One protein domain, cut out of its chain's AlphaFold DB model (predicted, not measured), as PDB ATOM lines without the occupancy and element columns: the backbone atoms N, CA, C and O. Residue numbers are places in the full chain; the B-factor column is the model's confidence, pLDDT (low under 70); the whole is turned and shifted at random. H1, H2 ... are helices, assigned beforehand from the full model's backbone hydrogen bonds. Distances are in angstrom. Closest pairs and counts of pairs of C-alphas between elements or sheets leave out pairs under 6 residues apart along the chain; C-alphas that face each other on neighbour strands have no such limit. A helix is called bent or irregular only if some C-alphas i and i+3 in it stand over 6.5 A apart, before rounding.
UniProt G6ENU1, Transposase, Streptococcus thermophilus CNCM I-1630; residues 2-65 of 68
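What this domain is: This is residues 2 to 65 of the 68 residues of the protein "Transposase" of Streptococcus thermophilus CNCM I-1630 (UniProt G6ENU1). One long helix, H2, is the backbone of a loose, open shape: the bent helix H1 makes a V with it, its second arm H1b folding back beside the first part of H2 while its first arm H1a swings away and sticks out with residues 2 to 10. At the second half of H2, after a loop that folds back, the short helix H3 stands crosswise to it. The printed part has 64 residues with three named helices, in the order H1, H2, H3, and no named strand; the class is all helix. The whole is loose, with a radius of gyration of the C-alphas of 14.1 A, and flat, spanning 34 by 33 by 15 A.

How they stand to each other: H2, residues 25 to 47, touches H3, residues 56 to 63, only just, with 3 pairs of C-alphas within 8 A. The closest C-alphas are those of Leu 38 and Val 56, 7.2 A apart, and H2 touches H3 with residues 38 to 42 alone. The lines of H2 and H3 are about perpendicular, at 89 degrees. H1, residues 2 to 21, was assigned as one helix by its hydrogen bonds but is bent: C-alphas 11 and 14 are 7.1 A apart. Its arms are H1a, residues 2 to 11, and H1b, residues 14 to 21, at a steep tilt of 50 degrees. H1b and H2 are close but not clearly touching; their closest C-alphas, those of Ile 15 and Ile 32, are 6.9 A apart. They run opposite ways at a shallow tilt of 23 degrees. H1a is apart from H2 and H3, and H1b is apart from H3. Each O i to N i+4 pair is within hydrogen-bond range in H1a and H3, against 17 of 19 in H2 and 1 of 4 in H1b, where 3 of 5 O i to N i+3 pairs are within range.

Where its parts are: H2 is 31.2 A long, from C-alpha 25 at (30.351, -24.963, 20.875) to C-alpha 47 at (28.591, -42.511, 46.636). It is irregular, but only just: C-alphas 27 and 30 are 6.8 A apart. H1a begins at C-alpha 2, at (15.053, -48.106, 27.691), and is 14.5 A long. H1b is 12.5 A long and irregular, with C-alphas 17 and 20 at 6.8 A. H3 is 10.4 A long and ends at C-alpha 63, at (42.110, -31.911, 42.727).

The domain as a whole: The two C-alphas farthest apart are those of Lys 2 and Gly 65, 40.4 A. Residues 2 to 10, which belong to H1a, stand free; the body without them has 55 residues and spans 36 by 25 by 12 A. The link from H1 to H2 is tight, with 3 residues, and that from H2 to H3 is short, with 8. The printed part has no cut, its mean pLDDT is 83.6, and no printed residue is under 70.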
ATOM      1  N   LYS A   2      15.744 -49.408  27.522       79.75
ATOM      2  CA  LYS A   2      15.053 -48.106  27.691       79.75
ATOM      3  C   LYS A   2      15.361 -47.363  29.009       79.75
ATOM      4  O   LYS A   2      15.531 -46.150  28.999       79.75
ATOM      5  N   TYR A   3      15.494 -48.083  30.124       73.56
ATOM      6  CA  TYR A   3      15.754 -47.496  31.449       73.56
ATOM      7  C   TYR A   3      17.149 -46.867  31.600       73.56
ATOM      8  O   TYR A   3      17.281 -45.809  32.210       73.56
ATOM      9  N   LEU A   4      18.177 -47.481  31.007       77.19
ATOM     10  CA  LEU A   4      19.549 -46.956  31.023       77.19
ATOM     11  C   LEU A   4      19.665 -45.685  30.176       77.19
ATOM     12  O   LEU A   4      20.288 -44.715  30.600       77.19
ATOM     13  N   ASN A   5      19.003 -45.669  29.017       82.44
ATOM     14  CA  ASN A   5      19.004 -44.511  28.124       82.44
ATOM     15  C   ASN A   5      18.369 -43.282  28.788       82.44
ATOM     16  O   ASN A   5      18.914 -42.183  28.719       82.44
ATOM     17  N   ASN A   6      17.271 -43.494  29.518       85.50
ATOM     18  CA  ASN A   6      16.558 -42.426  30.209       85.50
ATOM     19  C   ASN A   6      17.402 -41.797  31.335       85.50
ATOM     20  O   ASN A   6      17.346 -40.588  31.556       85.50
ATOM     21  N   LEU A   7      18.225 -42.598  32.027       81.00
ATOM     22  CA  LEU A   7      19.129 -42.101  33.065       81.00
ATOM     23  C   LEU A   7      20.235 -41.220  32.470       81.00
ATOM     24  O   LEU A   7      20.515 -40.155  33.014       81.00
ATOM     25  N   ILE A   8      20.821 -41.628  31.341       80.50
ATOM     26  CA  ILE A   8      21.847 -40.853  30.624       80.50
ATOM     27  C   ILE A   8      21.247 -39.551  30.070       80.50
ATOM     28  O   ILE A   8      21.836 -38.476  30.205       80.50
ATOM     29  N   GLU A   9      20.042 -39.613  29.500       83.31
ATOM     30  CA  GLU A   9      19.333 -38.430  29.008       83.31
ATOM     31  C   GLU A   9      19.007 -37.437  30.123       83.31
ATOM     32  O   GLU A   9      19.222 -36.234  29.948       83.31
ATOM     33  N   GLN A  10      18.547 -37.915  31.284       83.81
ATOM     34  CA  GLN A  10      18.321 -37.069  32.459       83.81
ATOM     35  C   GLN A  10      19.613 -36.424  32.953       83.81
ATOM     36  O   GLN A  10      19.612 -35.249  33.332       83.81
ATOM     37  N   ASP A  11      20.713 -37.173  32.905       80.69
ATOM     38  CA  ASP A  11      22.017 -36.726  33.360       80.69
ATOM     39  C   ASP A  11      22.505 -35.492  32.600       80.69
ATOM     40  O   ASP A  11      22.966 -34.514  33.192       80.69
ATOM     41  N   HIS A  12      22.347 -35.520  31.278       79.88
ATOM     42  CA  HIS A  12      22.837 -34.466  30.395       79.88
ATOM     43  C   HIS A  12      21.788 -33.372  30.141       79.88
ATOM     44  O   HIS A  12      22.118 -32.322  29.582       79.88
ATOM     45  N   ARG A  13      20.528 -33.557  30.570       86.19
ATOM     46  CA  ARG A  13      19.423 -32.607  30.333       86.19
ATOM     47  C   ARG A  13      19.720 -31.204  30.859       86.19
ATOM     48  O   ARG A  13      19.395 -30.221  30.198       86.19
ATOM     49  N   LEU A  14      20.350 -31.103  32.030       81.00
ATOM     50  CA  LEU A  14      20.695 -29.819  32.654       81.00
ATOM     51  C   LEU A  14      21.721 -29.030  31.831       81.00
ATOM     52  O   LEU A  14      21.578 -27.820  31.665       81.00
ATOM     53  N   ILE A  15      22.714 -29.725  31.275       81.19
ATOM     54  CA  ILE A  15      23.762 -29.135  30.435       81.19
ATOM     55  C   ILE A  15      23.177 -28.757  29.071       81.19
ATOM     56  O   ILE A  15      23.333 -27.623  28.622       81.19
ATOM     57  N   LYS A  16      22.402 -29.661  28.456       81.25
ATOM     58  CA  LYS A  16      21.717 -29.412  27.178       81.25
ATOM     59  C   LYS A  16      20.755 -28.223  27.256       81.25
ATOM     60  O   LYS A  16      20.692 -27.439  26.314       81.25
ATOM     61  N   ARG A  17      20.060 -28.020  28.385       82.50
ATOM     62  CA  ARG A  17      19.168 -26.862  28.587       82.50
ATOM     63  C   ARG A  17      19.923 -25.528  28.605       82.50
ATOM     64  O   ARG A  17      19.366 -24.521  28.181       82.50
ATOM     65  N   ARG A  18      21.181 -25.512  29.060       75.06
ATOM     66  CA  ARG A  18      22.029 -24.308  29.068       75.06
ATOM     67  C   ARG A  18      22.646 -23.987  27.702       75.06
ATOM     68  O   ARG A  18      23.115 -22.873  27.514       75.06
ATOM     69  N   ASN A  19      22.573 -24.906  26.734       70.94
ATOM     70  CA  ASN A  19      23.179 -24.736  25.413       70.94
ATOM     71  C   ASN A  19      22.665 -23.502  24.647       70.94
ATOM     72  O   ASN A  19      23.427 -22.857  23.940       70.94
ATOM     73  N   LYS A  20      21.397 -23.113  24.853       73.94
ATOM     74  CA  LYS A  20      20.792 -21.931  24.209       73.94
ATOM     75  C   LYS A  20      21.489 -20.606  24.575       73.94
ATOM     76  O   LYS A  20      21.321 -19.626  23.862       73.94
ATOM     77  N   PHE A  21      22.256 -20.575  25.667       75.81
ATOM     78  CA  PHE A  21      22.967 -19.383  26.139       75.81
ATOM     79  C   PHE A  21      24.410 -19.285  25.628       75.81
ATOM     80  O   PHE A  21      25.078 -18.286  25.884       75.81
ATOM     81  N   TYR A  22      24.915 -20.304  24.931       81.38
ATOM     82  CA  TYR A  22      26.279 -20.301  24.420       81.38
ATOM     83  C   TYR A  22      26.334 -19.821  22.973       81.38
ATOM     84  O   TYR A  22      25.610 -20.313  22.116       81.38
ATOM     85  N   GLN A  23      27.249 -18.892  22.693       80.88
ATOM     86  CA  GLN A  23      27.437 -18.326  21.356       80.88
ATOM     87  C   GLN A  23      28.045 -19.329  20.361       80.88
ATOM     88  O   GLN A  23      27.733 -19.293  19.175       80.88
ATOM     89  N   SER A  24      28.909 -20.240  20.827       84.25
ATOM     90  CA  SER A  24      29.466 -21.320  20.005       84.25
ATOM     91  C   SER A  24      29.841 -22.538  20.853       84.25
ATOM     92  O   SER A  24      30.158 -22.399  22.038       84.25
ATOM     93  N   LEU A  25      29.870 -23.728  20.237       80.75
ATOM     94  CA  LEU A  25      30.351 -24.963  20.875       80.75
ATOM     95  C   LEU A  25      31.836 -24.888  21.249       80.75
ATOM     96  O   LEU A  25      32.249 -25.441  22.263       80.75
ATOM     97  N   ARG A  26      32.644 -24.182  20.448       82.69
ATOM     98  CA  ARG A  26      34.084 -24.033  20.693       82.69
ATOM     99  C   ARG A  26      34.349 -23.227  21.961       82.69
ATOM    100  O   ARG A  26      35.197 -23.608  22.760       82.69
ATOM    101  N   THR A  27      33.590 -22.153  22.160       80.12
ATOM    102  CA  THR A  27      33.700 -21.289  23.342       80.12
ATOM    103  C   THR A  27      33.054 -21.928  24.573       80.12
ATOM    104  O   THR A  27      33.533 -21.740  25.687       80.12
ATOM    105  N   SER A  28      31.992 -22.719  24.399       84.31
ATOM    106  CA  SER A  28      31.294 -23.361  25.519       84.31
ATOM    107  C   SER A  28      31.861 -24.707  25.939       84.31
ATOM    108  O   SER A  28      31.570 -25.149  27.048       84.31
ATOM    109  N   SER A  29      32.692 -25.345  25.110       87.12
ATOM    110  CA  SER A  29      33.273 -26.661  25.394       87.12
ATOM    111  C   SER A  29      33.997 -26.696  26.743       87.12
ATOM    112  O   SER A  29      33.754 -27.598  27.544       87.12
ATOM    113  N   SER A  30      34.806 -25.676  27.051       87.00
ATOM    114  CA  SER A  30      35.500 -25.556  28.341       87.00
ATOM    115  C   SER A  30      34.525 -25.433  29.518       87.00
ATOM    116  O   SER A  30      34.722 -26.060  30.559       87.00
ATOM    117  N   THR A  31      33.434 -24.685  29.338       86.69
ATOM    118  CA  THR A  31      32.406 -24.472  30.367       86.69
ATOM    119  C   THR A  31      31.591 -25.740  30.610       86.69
ATOM    120  O   THR A  31      31.337 -26.109  31.757       86.69
ATOM    121  N   ILE A  32      31.204 -26.438  29.542       87.19
ATOM    122  CA  ILE A  32      30.500 -27.722  29.604       87.19
ATOM    123  C   ILE A  32      31.368 -28.755  30.322       87.19
ATOM    124  O   ILE A  32      30.903 -29.365  31.284       87.19
ATOM    125  N   LYS A  33      32.643 -28.867  29.932       88.75
ATOM    126  CA  LYS A  33      33.605 -29.777  30.559       88.75
ATOM    127  C   LYS A  33      33.768 -29.486  32.050       88.75
ATOM    128  O   LYS A  33      33.705 -30.407  32.856       88.75
ATOM    129  N   GLY A  34      33.883 -28.212  32.433       89.19
ATOM    130  CA  GLY A  34      33.909 -27.807  33.839       89.19
ATOM    131  C   GLY A  34      32.658 -28.254  34.603       89.19
ATOM    132  O   GLY A  34      32.768 -28.878  35.656       89.19
ATOM    133  N   MET A  35      31.459 -28.013  34.062       88.31
ATOM    134  CA  MET A  35      30.203 -28.442  34.695       88.31
ATOM    135  C   MET A  35      30.102 -29.967  34.848       88.31
ATOM    136  O   MET A  35      29.611 -30.444  35.874       88.31
ATOM    137  N   GLU A  36      30.573 -30.734  33.863       88.56
ATOM    138  CA  GLU A  36      30.629 -32.198  33.944       88.56
ATOM    139  C   GLU A  36      31.600 -32.674  35.025       88.56
ATOM    140  O   GLU A  36      31.241 -33.543  35.822       88.56
ATOM    141  N   THR A  37      32.783 -32.062  35.121       89.81
ATOM    142  CA  THR A  37      33.773 -32.374  36.158       89.81
ATOM    143  C   THR A  37      33.213 -32.140  37.560       89.81
ATOM    144  O   THR A  37      33.260 -33.045  38.394       89.81
ATOM    145  N   LEU A  38      32.599 -30.979  37.816       89.19
ATOM    146  CA  LEU A  38      32.001 -30.666  39.122       89.19
ATOM    147  C   LEU A  38      30.889 -31.652  39.488       89.19
ATOM    148  O   LEU A  38      30.780 -32.112  40.627       89.19
ATOM    149  N   ARG A  39      30.075 -32.022  38.499       87.44
ATOM    150  CA  ARG A  39      28.986 -32.979  38.685       87.44
ATOM    151  C   ARG A  39      29.495 -34.401  38.923       87.44
ATOM    152  O   ARG A  39      28.889 -35.132  39.708       87.44
ATOM    153  N   GLY A  40      30.607 -34.782  38.299       89.62
ATOM    154  CA  GLY A  40      31.312 -36.036  38.561       89.62
ATOM    155  C   GLY A  40      31.844 -36.109  39.992       89.62
ATOM    156  O   GLY A  40      31.585 -37.089  40.691       89.62
ATOM    157  N   ILE A  41      32.499 -35.042  40.454       89.62
ATOM    158  CA  ILE A  41      33.019 -34.910  41.823       89.62
ATOM    159  C   ILE A  41      31.887 -35.025  42.853       89.62
ATOM    160  O   ILE A  41      31.979 -35.811  43.795       89.62
ATOM    161  N   TYR A  42      30.774 -34.319  42.641       87.94
ATOM    162  CA  TYR A  42      29.603 -34.412  43.516       87.94
ATOM    163  C   TYR A  42      29.036 -35.838  43.588       87.94
ATOM    164  O   TYR A  42      28.760 -36.356  44.670       87.94
ATOM    165  N   LYS A  43      28.889 -36.518  42.444       87.12
ATOM    166  CA  LYS A  43      28.400 -37.906  42.403       87.12
ATOM    167  C   LYS A  43      29.345 -38.880  43.104       87.12
ATOM    168  O   LYS A  43      28.863 -39.797  43.768       87.12
ATOM    169  N   LYS A  44      30.661 -38.695  42.953       88.56
ATOM    170  CA  LYS A  44      31.683 -39.502  43.630       88.56
ATOM    171  C   LYS A  44      31.556 -39.359  45.147       88.56
ATOM    172  O   LYS A  44      31.396 -40.367  45.826       88.56
ATOM    173  N   ASN A  45      31.499 -38.128  45.651       86.19
ATOM    174  CA  ASN A  45      31.329 -37.849  47.080       86.19
ATOM    175  C   ASN A  45      29.996 -38.371  47.633       86.19
ATOM    176  O   ASN A  45      29.958 -38.984  48.696       86.19
ATOM    177  N   ARG A  46      28.903 -38.244  46.867       85.31
ATOM    178  CA  ARG A  46      27.602 -38.824  47.234       85.31
ATOM    179  C   ARG A  46      27.664 -40.348  47.390       85.31
ATOM    180  O   ARG A  46      27.034 -40.878  48.296       85.31
ATOM    181  N   ARG A  47      28.391 -41.053  46.515       86.00
ATOM    182  CA  ARG A  47      28.591 -42.511  46.636       86.00
ATOM    183  C   ARG A  47      29.463 -42.881  47.834       86.00
ATOM    184  O   ARG A  47      29.262 -43.941  48.407       86.00
ATOM    185  N   ASN A  48      30.397 -42.010  48.205       84.06
ATOM    186  CA  ASN A  48      31.332 -42.225  49.305       84.06
ATOM    187  C   ASN A  48      30.747 -41.921  50.696       84.06
ATOM    188  O   ASN A  48      31.441 -42.105  51.690       84.06
ATOM    189  N   GLY A  49      29.501 -41.437  50.779       80.19
ATOM    190  CA  GLY A  49      28.823 -41.121  52.043       80.19
ATOM    191  C   GLY A  49      29.259 -39.806  52.702       80.19
ATOM    192  O   GLY A  49      28.648 -39.382  53.677       80.19
ATOM    193  N   THR A  50      30.246 -39.102  52.146       76.56
ATOM    194  CA  THR A  50      30.827 -37.851  52.669       76.56
ATOM    195  C   THR A  50      30.059 -36.600  52.229       76.56
ATOM    196  O   THR A  50      30.637 -35.553  51.946       76.56
ATOM    197  N   LEU A  51      28.727 -36.687  52.130       72.50
ATOM    198  CA  LEU A  51      27.914 -35.556  51.668       72.50
ATOM    199  C   LEU A  51      27.893 -34.407  52.695       72.50
ATOM    200  O   LEU A  51      27.838 -33.239  52.312       72.50
ATOM    201  N   PHE A  52      27.963 -34.735  53.989       73.81
ATOM    202  CA  PHE A  52      28.099 -33.759  55.070       73.81
ATOM    203  C   PHE A  52      29.548 -33.246  55.091       73.81
ATOM    204  O   PHE A  52      30.463 -33.999  55.408       73.81
ATOM    205  N   GLY A  53      29.758 -31.990  54.681       77.94
ATOM    206  CA  GLY A  53      31.092 -31.403  54.480       77.94
ATOM    207  C   GLY A  53      31.518 -31.256  53.013       77.94
ATOM    208  O   GLY A  53      32.620 -30.787  52.743       77.94
ATOM    209  N   PHE A  54      30.651 -31.601  52.052       85.00
ATOM    210  CA  PHE A  54      30.949 -31.384  50.638       85.00
ATOM    211  C   PHE A  54      31.026 -29.888  50.307       85.00
ATOM    212  O   PHE A  54      30.029 -29.166  50.370       85.00
ATOM    213  N   SER A  55      32.201 -29.441  49.869       87.00
ATOM    214  CA  SER A  55      32.411 -28.107  49.319       87.00
ATOM    215  C   SER A  55      33.116 -28.209  47.977       87.00
ATOM    216  O   SER A  55      34.222 -28.740  47.871       87.00
ATOM    217  N   VAL A  56      32.483 -27.652  46.944       86.69
ATOM    218  CA  VAL A  56      33.021 -27.642  45.582       86.69
ATOM    219  C   VAL A  56      34.405 -26.990  45.535       86.69
ATOM    220  O   VAL A  56      35.295 -27.500  44.864       86.69
ATOM    221  N   SER A  57      34.612 -25.892  46.265       88.69
ATOM    222  CA  SER A  57      35.905 -25.201  46.290       88.69
ATOM    223  C   SER A  57      36.997 -26.044  46.943       88.69
ATOM    224  O   SER A  57      38.130 -26.034  46.474       88.69
ATOM    225  N   THR A  58      36.657 -26.806  47.986       87.75
ATOM    226  CA  THR A  58      37.608 -27.680  48.689       87.75
ATOM    227  C   THR A  58      38.003 -28.858  47.809       87.75
ATOM    228  O   THR A  58      39.186 -29.124  47.636       87.75
ATOM    229  N   GLU A  59      37.035 -29.494  47.151       87.62
ATOM    230  CA  GLU A  59      37.305 -30.592  46.221       87.62
ATOM    231  C   GLU A  59      38.121 -30.147  45.000       87.62
ATOM    232  O   GLU A  59      38.995 -30.879  44.541       87.62
ATOM    233  N   ILE A  60      37.880 -28.935  44.481       89.12
ATOM    234  CA  ILE A  60      38.708 -28.365  43.407       89.12
ATOM    235  C   ILE A  60      40.131 -28.107  43.910       89.12
ATOM    236  O   ILE A  60      41.077 -28.453  43.210       89.12
ATOM    237  N   LYS A  61      40.307 -27.530  45.106       89.38
ATOM    238  CA  LYS A  61      41.638 -27.321  45.700       89.38
ATOM    239  C   LYS A  61      42.398 -28.643  45.843       89.38
ATOM    240  O   LYS A  61      43.538 -28.727  45.395       89.38
ATOM    241  N   VAL A  62      41.739 -29.686  46.357       86.44
ATOM    242  CA  VAL A  62      42.295 -31.045  46.478       86.44
ATOM    243  C   VAL A  62      42.677 -31.613  45.109       86.44
ATOM    244  O   VAL A  62      43.779 -32.132  44.952       86.44
ATOM    245  N   LEU A  63      41.816 -31.470  44.096       86.38
ATOM    246  CA  LEU A  63      42.110 -31.911  42.727       86.38
ATOM    247  C   LEU A  63      43.320 -31.180  42.121       86.38
ATOM    248  O   LEU A  63      44.083 -31.776  41.366       86.38
ATOM    249  N   MET A  64      43.485 -29.901  42.451       87.75
ATOM    250  CA  MET A  64      44.582 -29.053  41.982       87.75
ATOM    251  C   MET A  64      45.853 -29.183  42.840       87.75
ATOM    252  O   MET A  64      46.843 -28.519  42.548       87.75
ATOM    253  N   GLY A  65      45.836 -30.009  43.895       85.75
ATOM    254  CA  GLY A  65      46.967 -30.184  44.813       85.75
ATOM    255  C   GLY A  65      47.285 -28.946  45.657       85.75
ATOM    256  O   GLY A  65      48.389 -28.833  46.183       85.75
TER     257      GLY A  65